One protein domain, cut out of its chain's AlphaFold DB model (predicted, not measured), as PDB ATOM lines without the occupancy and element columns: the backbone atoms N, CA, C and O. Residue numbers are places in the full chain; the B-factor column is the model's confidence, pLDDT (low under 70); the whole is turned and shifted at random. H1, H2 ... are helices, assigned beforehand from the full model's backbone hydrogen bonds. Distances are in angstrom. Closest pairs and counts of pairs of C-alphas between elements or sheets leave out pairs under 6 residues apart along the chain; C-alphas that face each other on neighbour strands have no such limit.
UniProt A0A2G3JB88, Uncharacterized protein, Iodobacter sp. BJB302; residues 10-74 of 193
ATOM      1  N   GLN A  10      -0.630 -49.402  45.359       45.91
ATOM      2  CA  GLN A  10       0.559 -49.932  46.017       45.91
ATOM      3  C   GLN A  10       1.419 -48.739  46.436       45.91
ATOM      4  O   GLN A  10       1.882 -47.968  45.594       45.91
ATOM      5  N   LYS A  11       1.564 -48.543  47.750       50.56
ATOM      6  CA  LYS A  11       2.431 -47.505  48.303       50.56
ATOM      7  C   LYS A  11       3.836 -47.810  47.814       50.56
ATOM      8  O   LYS A  11       4.451 -48.767  48.269       50.56
ATOM      9  N   ASP A  12       4.284 -47.025  46.848       67.69
ATOM     10  CA  ASP A  12       5.593 -47.151  46.234       67.69
ATOM     11  C   ASP A  12       6.650 -47.039  47.347       67.69
ATOM     12  O   ASP A  12       6.793 -45.986  47.977       67.69
ATOM     13  N   GLU A  13       7.320 -48.152  47.665       71.94
ATOM     14  CA  GLU A  13       8.332 -48.261  48.731       71.94
ATOM     15  C   GLU A  13       9.414 -47.189  48.554       71.94
ATOM     16  O   GLU A  13       9.914 -46.602  49.517       71.94
ATOM     17  N   PHE A  14       9.689 -46.845  47.295       73.44
ATOM     18  CA  PHE A  14      10.560 -45.748  46.928       73.44
ATOM     19  C   PHE A  14      10.043 -44.393  47.422       73.44
ATOM     20  O   PHE A  14      10.821 -43.619  47.970       73.44
ATOM     21  N   VAL A  15       8.749 -44.093  47.279       74.88
ATOM     22  CA  VAL A  15       8.167 -42.821  47.746       74.88
ATOM     23  C   VAL A  15       8.163 -42.756  49.271       74.88
ATOM     24  O   VAL A  15       8.451 -41.702  49.839       74.88
ATOM     25  N   GLN A  16       7.924 -43.882  49.947       78.06
ATOM     26  CA  GLN A  16       8.045 -43.947  51.404       78.06
ATOM     27  C   GLN A  16       9.476 -43.661  51.858       78.06
ATOM     28  O   GLN A  16       9.686 -42.779  52.687       78.06
ATOM     29  N   TRP A  17      10.468 -44.330  51.271       83.88
ATOM     30  CA  TRP A  17      11.881 -44.054  51.537       83.88
ATOM     31  C   TRP A  17      12.276 -42.615  51.190       83.88
ATOM     32  O   TRP A  17      13.027 -41.968  51.917       83.88
ATOM     33  N   PHE A  18      11.761 -42.079  50.088       81.06
ATOM     34  CA  PHE A  18      12.095 -40.732  49.655       81.06
ATOM     35  C   PHE A  18      11.533 -39.675  50.614       81.06
ATOM     36  O   PHE A  18      12.195 -38.677  50.895       81.06
ATOM     37  N   SER A  19      10.362 -39.938  51.201       79.00
ATOM     38  CA  SER A  19       9.756 -39.066  52.210       79.00
ATOM     39  C   SER A  19      10.573 -38.952  53.505       79.00
ATOM     40  O   SER A  19      10.426 -37.964  54.223       79.00
ATOM     41  N   THR A  20      11.483 -39.898  53.790       83.75
ATOM     42  CA  THR A  20      12.385 -39.828  54.955       83.75
ATOM     43  C   THR A  20      13.645 -38.995  54.697       83.75
ATOM     44  O   THR A  20      14.500 -38.885  55.577       83.75
ATOM     45  N   ARG A  21      13.832 -38.461  53.484       86.75
ATOM     46  CA  ARG A  21      14.986 -37.621  53.129       86.75
ATOM     47  C   ARG A  21      14.765 -36.160  53.548       86.75
ATOM     48  O   ARG A  21      13.612 -35.760  53.709       86.75
ATOM     49  N   PRO A  22      15.842 -35.360  53.707       86.62
ATOM     50  CA  PRO A  22      15.731 -33.943  54.052       86.62
ATOM     51  C   PRO A  22      14.794 -33.201  53.101       86.62
ATOM     52  O   PRO A  22      14.750 -33.494  51.902       86.62
ATOM     53  N   LYS A  23      14.051 -32.231  53.626       85.06
ATOM     54  CA  LYS A  23      13.018 -31.518  52.873       85.06
ATOM     55  C   LYS A  23      13.611 -30.756  51.689       85.06
ATOM     56  O   LYS A  23      12.985 -30.708  50.633       85.06
ATOM     57  N   TRP A  24      14.836 -30.233  51.810       85.25
ATOM     58  CA  TRP A  24      15.526 -29.580  50.691       85.25
ATOM     59  C   TRP A  24      15.809 -30.548  49.525       85.25
ATOM     60  O   TRP A  24      15.690 -30.155  48.363       85.25
ATOM     61  N   VAL A  25      16.115 -31.822  49.815       85.62
ATOM     62  CA  VAL A  25      16.334 -32.871  48.798       85.62
ATOM     63  C   VAL A  25      15.023 -33.217  48.104       85.62
ATOM     64  O   VAL A  25      15.006 -33.438  46.892       85.62
ATOM     65  N   GLN A  26      13.919 -33.223  48.854       85.62
ATOM     66  CA  GLN A  26      12.600 -33.447  48.277       85.62
ATOM     67  C   GLN A  26      12.232 -32.334  47.293       85.62
ATOM     68  O   GLN A  26      11.918 -32.629  46.142       85.62
ATOM     69  N   THR A  27      12.414 -31.072  47.689       84.19
ATOM     70  CA  THR A  27      12.227 -29.912  46.805       84.19
ATOM     71  C   THR A  27      13.128 -29.983  45.568       84.19
ATOM     72  O   THR A  27      12.674 -29.728  44.451       84.19
ATOM     73  N   ALA A  28      14.400 -30.364  45.729       85.38
ATOM     74  CA  ALA A  28      15.332 -30.503  44.612       85.38
ATOM     75  C   ALA A  28      14.856 -31.545  43.588       85.38
ATOM     76  O   ALA A  28      14.860 -31.281  42.383       85.38
ATOM     77  N   ALA A  29      14.413 -32.714  44.056       81.81
ATOM     78  CA  ALA A  29      13.911 -33.770  43.185       81.81
ATOM     79  C   ALA A  29      12.610 -33.371  42.480       81.81
ATOM     80  O   ALA A  29      12.479 -33.616  41.281       81.81
ATOM     81  N   THR A  30      11.691 -32.704  43.183       81.50
ATOM     82  CA  THR A  30      10.456 -32.142  42.618       81.50
ATOM     83  C   THR A  30      10.773 -31.180  41.469       81.50
ATOM     84  O   THR A  30      10.267 -31.341  40.355       81.50
ATOM     85  N   ARG A  31      11.686 -30.226  41.691       82.81
ATOM     86  CA  ARG A  31      12.093 -29.248  40.668       82.81
ATOM     87  C   ARG A  31      12.781 -29.900  39.475       82.81
ATOM     88  O   ARG A  31      12.480 -29.552  38.335       82.81
ATOM     89  N   LEU A  32      13.655 -30.876  39.720       83.06
ATOM     90  CA  LEU A  32      14.348 -31.610  38.663       83.06
ATOM     91  C   LEU A  32      13.381 -32.456  37.821       83.06
ATOM     92  O   LEU A  32      13.480 -32.482  36.593       83.06
ATOM     93  N   ALA A  33      12.427 -33.129  38.468       76.94
ATOM     94  CA  ALA A  33      11.411 -33.927  37.790       76.94
ATOM     95  C   ALA A  33      10.490 -33.057  36.918       76.94
ATOM     96  O   ALA A  33      10.155 -33.454  35.798       76.94
ATOM     97  N   ALA A  34      10.135 -31.859  37.399       76.69
ATOM     98  CA  ALA A  34       9.318 -30.897  36.667       76.69
ATOM     99  C   ALA A  34      10.068 -30.254  35.487       76.69
ATOM    100  O   ALA A  34       9.532 -30.179  34.381       76.69
ATOM    101  N   SER A  35      11.313 -29.812  35.690       75.81
ATOM    102  CA  SER A  35      12.082 -29.100  34.663       75.81
ATOM    103  C   SER A  35      12.684 -30.031  33.603       75.81
ATOM    104  O   SER A  35      12.907 -29.602  32.467       75.81
ATOM    105  N   ARG A  36      12.963 -31.298  33.961       74.25
ATOM    106  CA  ARG A  36      13.724 -32.286  33.164       74.25
ATOM    107  C   ARG A  36      15.050 -31.743  32.607       74.25
ATOM    108  O   ARG A  36      15.547 -32.232  31.589       74.25
ATOM    109  N   LYS A  37      15.624 -30.730  33.254       78.44
ATOM    110  CA  LYS A  37      16.868 -30.059  32.860       78.44
ATOM    111  C   LYS A  37      17.833 -30.041  34.032       78.44
ATOM    112  O   LYS A  37      17.414 -30.098  35.181       78.44
ATOM    113  N   PHE A  38      19.123 -29.949  33.728       77.06
ATOM    114  CA  PHE A  38      20.109 -29.697  34.770       77.06
ATOM    115  C   PHE A  38      19.846 -28.324  35.401       77.06
ATOM    116  O   PHE A  38      19.629 -27.377  34.640       77.06
ATOM    117  N   PRO A  39      19.862 -28.222  36.742       81.88
ATOM    118  CA  PRO A  39      19.635 -26.957  37.420       81.88
ATOM    119  C   PRO A  39      20.670 -25.908  37.014       81.88
ATOM    120  O   PRO A  39      21.848 -26.235  36.823       81.88
ATOM    121  N   THR A  40      20.250 -24.651  36.890       86.44
ATOM    122  CA  THR A  40      21.192 -23.540  36.678       86.44
ATOM    123  C   THR A  40      21.947 -23.213  37.968       86.44
ATOM    124  O   THR A  40      21.602 -23.687  39.052       86.44
ATOM    125  N   LYS A  41      23.005 -22.397  37.878       85.06
ATOM    126  CA  LYS A  41      23.784 -22.003  39.063       85.06
ATOM    127  C   LYS A  41      22.919 -21.286  40.102       85.06
ATOM    128  O   LYS A  41      23.077 -21.548  41.289       85.06
ATOM    129  N   GLU A  42      21.978 -20.457  39.658       84.75
ATOM    130  CA  GLU A  42      21.064 -19.734  40.544       84.75
ATOM    131  C   GLU A  42      20.117 -20.695  41.280       84.75
ATOM    132  O   GLU A  42      19.874 -20.547  42.476       84.75
ATOM    133  N   GLU A  43      19.613 -21.726  40.595       83.69
ATOM    134  CA  GLU A  43      18.760 -22.753  41.205       83.69
ATOM    135  C   GLU A  43      19.535 -23.609  42.217       83.69
ATOM    136  O   GLU A  43      18.997 -23.974  43.262       83.69
ATOM    137  N   ILE A  44      20.813 -23.894  41.941       85.56
ATOM    138  CA  ILE A  44      21.700 -24.598  42.875       85.56
ATOM    139  C   ILE A  44      21.927 -23.761  44.139       85.56
ATOM    140  O   ILE A  44      21.834 -24.300  45.241       85.56
ATOM    141  N   GLU A  45      22.176 -22.456  44.006       86.44
ATOM    142  CA  GLU A  45      22.316 -21.552  45.157       86.44
ATOM    143  C   GLU A  45      21.028 -21.481  45.987       86.44
ATOM    144  O   GLU A  45      21.077 -21.542  47.215       86.44
ATOM    145  N   GLN A  46      19.859 -21.447  45.344       85.25
ATOM    146  CA  GLN A  46      18.574 -21.500  46.049       85.25
ATOM    147  C   GLN A  46      18.387 -22.808  46.831       85.25
ATOM    148  O   GLN A  46      17.919 -22.779  47.969       85.25
ATOM    149  N   LEU A  47      18.769 -23.952  46.256       86.19
ATOM    150  CA  LEU A  47      18.726 -25.242  46.951       86.19
ATOM    151  C   LEU A  47      19.727 -25.303  48.113       86.19
ATOM    152  O   LEU A  47      19.403 -25.851  49.167       86.19
ATOM    153  N   ALA A  48      20.912 -24.705  47.958       86.06
ATOM    154  CA  ALA A  48      21.896 -24.595  49.032       86.06
ATOM    155  C   ALA A  48      21.368 -23.743  50.196       86.06
ATOM    156  O   ALA A  48      21.487 -24.147  51.352       86.06
ATOM    157  N   ASN A  49      20.699 -22.626  49.904       85.62
ATOM    158  CA  ASN A  49      20.059 -21.792  50.923       85.62
ATOM    159  C   ASN A  49      18.951 -22.553  51.669       85.62
ATOM    160  O   ASN A  49      18.864 -22.462  52.891       85.62
ATOM    161  N   LEU A  50      18.152 -23.368  50.966       85.50
ATOM    162  CA  LEU A  50      17.144 -24.234  51.596       85.50
ATOM    163  C   LEU A  50      17.763 -25.306  52.504       85.50
ATOM    164  O   LEU A  50      17.191 -25.618  53.547       85.50
ATOM    165  N   CYS A  51      18.923 -25.849  52.127       85.94
ATOM    166  CA  CYS A  51      19.685 -26.791  52.949       85.94
ATOM    167  C   CYS A  51      20.176 -26.131  54.249       85.94
ATOM    168  O   CYS A  51      19.989 -26.685  55.332       85.94
ATOM    169  N   VAL A  52      20.735 -24.919  54.157       85.69
ATOM    170  CA  VAL A  52      21.198 -24.149  55.325       85.69
ATOM    171  C   VAL A  52      20.030 -23.771  56.237       85.69
ATOM    172  O   VAL A  52      20.119 -23.946  57.449       85.69
ATOM    173  N   ALA A  53      18.913 -23.320  55.670       84.81
ATOM    174  CA  ALA A  53      17.728 -22.960  56.440       84.81
ATOM    175  C   ALA A  53      17.079 -24.171  57.139       84.81
ATOM    176  O   ALA A  53      16.596 -24.043  58.264       84.81
ATOM    177  N   GLU A  54      17.119 -25.363  56.523       84.12
ATOM    178  CA  GLU A  54      16.687 -26.610  57.174       84.12
ATOM    179  C   GLU A  54      17.613 -26.985  58.340       84.12
ATOM    180  O   GLU A  54      17.130 -27.355  59.408       84.12
ATOM    181  N   ALA A  55      18.931 -26.844  58.164       83.56
ATOM    182  CA  ALA A  55      19.915 -27.113  59.212       83.56
ATOM    183  C   ALA A  55      19.822 -26.123  60.390       83.56
ATOM    184  O   ALA A  55      20.018 -26.516  61.538       83.56
ATOM    185  N   ASN A  56      19.487 -24.860  60.109       84.25
ATOM    186  CA  ASN A  56      19.329 -23.802  61.110       84.25
ATOM    187  C   ASN A  56      17.932 -23.768  61.756       84.25
ATOM    188  O   ASN A  56      17.730 -23.036  62.724       84.25
ATOM    189  N   GLY A  57      16.970 -24.545  61.248       76.56
ATOM    190  CA  GLY A  57      15.611 -24.615  61.793       76.56
ATOM    191  C   GLY A  57      14.782 -23.343  61.583       76.56
ATOM    192  O   GLY A  57      13.940 -23.019  62.421       76.56
ATOM    193  N   GLU A  58      15.011 -22.610  60.492       77.00
ATOM    194  CA  GLU A  58      14.290 -21.366  60.204       77.00
ATOM    195  C   GLU A  58      12.796 -21.629  59.933       77.00
ATOM    196  O   GLU A  58      12.412 -22.328  58.994       77.00
ATOM    197  N   ALA A  59      11.924 -21.051  60.763       50.16
ATOM    198  CA  ALA A  59      10.475 -21.162  60.611       50.16
ATOM    199  C   ALA A  59       9.978 -20.179  59.536       50.16
ATOM    200  O   ALA A  59       9.765 -19.001  59.808       50.16
ATOM    201  N   GLY A  60       9.802 -20.663  58.305       60.59
ATOM    202  CA  GLY A  60       9.291 -19.855  57.185       60.59
ATOM    203  C   GLY A  60       9.684 -20.357  55.796       60.59
ATOM    204  O   GLY A  60       9.166 -19.865  54.795       60.59
ATOM    205  N   THR A  61      10.570 -21.349  55.710       68.94
ATOM    206  CA  THR A  61      10.955 -21.963  54.442       68.94
ATOM    207  C   THR A  61       9.848 -22.847  53.877       68.94
ATOM    208  O   THR A  61       9.329 -23.758  54.526       68.94
ATOM    209  N   VAL A  62       9.480 -22.571  52.625       72.44
ATOM    210  CA  VAL A  62       8.513 -23.368  51.870       72.44
ATOM    211  C   VAL A  62       9.257 -24.522  51.210       72.44
ATOM    212  O   VAL A  62      10.141 -24.308  50.381       72.44
ATOM    213  N   TYR A  63       8.893 -25.746  51.583       77.31
ATOM    214  CA  TYR A  63       9.397 -26.965  50.957       77.31
ATOM    215  C   TYR A  63       8.321 -27.567  50.059       77.31
ATOM    216  O   TYR A  63       7.135 -27.522  50.386       77.31
ATOM    217  N   GLU A  64       8.744 -28.151  48.943       76.00
ATOM    218  CA  GLU A  64       7.866 -28.798  47.973       76.00
ATOM    219  C   GLU A  64       7.987 -30.323  48.154       76.00
ATOM    220  O   GLU A  64       8.935 -30.926  47.637       76.00
ATOM    221  N   PRO A  65       7.084 -30.966  48.922       70.62
ATOM    222  CA  PRO A  65       7.134 -32.409  49.118       70.62
ATOM    223  C   PRO A  65       6.834 -33.137  47.807       70.62
ATOM    224  O   PRO A  65       6.088 -32.651  46.957       70.62
ATOM    225  N   VAL A  66       7.393 -34.336  47.655       67.06
ATOM    226  CA  VAL A  66       7.124 -35.166  46.477       67.06
ATOM    227  C   VAL A  66       5.730 -35.774  46.579       67.06
ATOM    228  O   VAL A  66       5.435 -36.533  47.501       67.06
ATOM    229  N   THR A  67       4.882 -35.483  45.594       64.38
ATOM    230  CA  THR A  67       3.573 -36.129  45.445       64.38
ATOM    231  C   THR A  67       3.728 -37.497  44.775       64.38
ATOM    232  O   THR A  67       4.505 -37.659  43.829       64.38
ATOM    233  N   TYR A  68       2.968 -38.490  45.245       56.34
ATOM    234  CA  TYR A  68       2.880 -39.814  44.621       56.34
ATOM    235  C   TYR A  68       2.598 -39.692  43.112       56.34
ATOM    236  O   TYR A  68       1.736 -38.921  42.695       56.34
ATOM    237  N   GLY A  69       3.357 -40.425  42.290       58.69
ATOM    238  CA  GLY A  69       3.260 -40.388  40.823       58.69
ATOM    239  C   GLY A  69       4.155 -39.353  40.125       58.69
ATOM    240  O   GLY A  69       4.351 -39.450  38.918       58.69
ATOM    241  N   MET A  70       4.777 -38.417  40.852       59.88
ATOM    242  CA  MET A  70       5.639 -37.390  40.243       59.88
ATOM    243  C   MET A  70       6.995 -37.938  39.759       59.88
ATOM    244  O   MET A  70       7.532 -37.487  38.749       59.88
ATOM    245  N   LEU A  71       7.525 -38.945  40.460       57.25
ATOM    246  CA  LEU A  71       8.753 -39.668  40.092       57.25
ATOM    247  C   LEU A  71       8.460 -40.986  39.357       57.25
ATOM    248  O   LEU A  71       9.329 -41.531  38.681       57.25
ATOM    249  N   GLY A  72       7.228 -41.479  39.481       54.59
ATOM    250  CA  GLY A  72       6.835 -42.843  39.156       54.59
ATOM    251  C   GLY A  72       5.679 -42.910  38.173       54.59
ATOM    252  O   GLY A  72       4.696 -43.580  38.435       54.59
ATOM    253  N   THR A  73       5.790 -42.247  37.027       46.81
ATOM    254  CA  THR A  73       5.151 -42.764  35.813       46.81
ATOM    255  C   THR A  73       6.101 -42.523  34.652       46.81
ATOM    256  O   THR A  73       6.168 -41.421  34.098       46.81
ATOM    257  N   ALA A  74       6.839 -43.557  34.247       45.72
ATOM    258  CA  ALA A  74       7.195 -43.665  32.841       45.72
ATOM    259  C   ALA A  74       5.859 -43.660  32.090       45.72
ATOM    260  O   ALA A  74       5.128 -44.645  32.116       45.72
TER     261      ALA A  74
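AT A GLANCE: This is residues 10 to 74 of the 193 residues of an uncharacterized protein of Iodobacter sp. BJB302 (UniProt A0A2G3JB88). The longest helix, H3, and H2 make a helical hairpin that meets along a part of its length. The short H1 leads off steeply beside H2, on the side away from H3, and an unnamed tail, residues 57 to 74, runs from the end of H3 back past H2 toward the side of H1. The printed part has 65 residues with three named helices, in the order H1, H2, H3, and no named strand; its class is all helix. It is only just compact, close to loose, with a radius of gyration of the C-alphas of 12.6 A, and spans 35 by 26 by 14 A.

IN THESE COORDINATES: H3, residues 41 to 56, is 22.6 A long, from C-alpha 41 at (23.784, -22.003, 39.063) to C-alpha 56 at (19.329, -23.802, 61.110). H2, residues 23 to 35, is 18.4 A long. H1, residues 13 to 19, begins with C-alpha 13 at (8.332, -48.261, 48.731).

HOW THE PARTS SIT: H3 and H2 touch, with residues 47 to 54 of H3 and 23 to 28 of H2 alone. Their closest C-alphas are those of Trp 24 and Cys 51, 5.5 A apart. This hairpin runs opposite ways at a shallow tilt of 22 degrees. H1 and H2 are close but not clearly touching; their closest C-alphas, of Ser 19 and Gln 26, are 7.4 A apart. They run opposite ways at a steep tilt of 65 degrees. H1 and H3 are apart. In H1, H2 and H3 every O i to N i+4 pair is within hydrogen-bond range.

THE WHOLE: The two C-alphas farthest apart, of Gln 10 and Lys 41, are 37.0 A apart. The printed part has no cut, and the links H1 to H2 and H2 to H3 are tight. The mean pLDDT of the printed part is 75.9; residues 10 to 12, 59 to 61 and 66 to 74 are under 70.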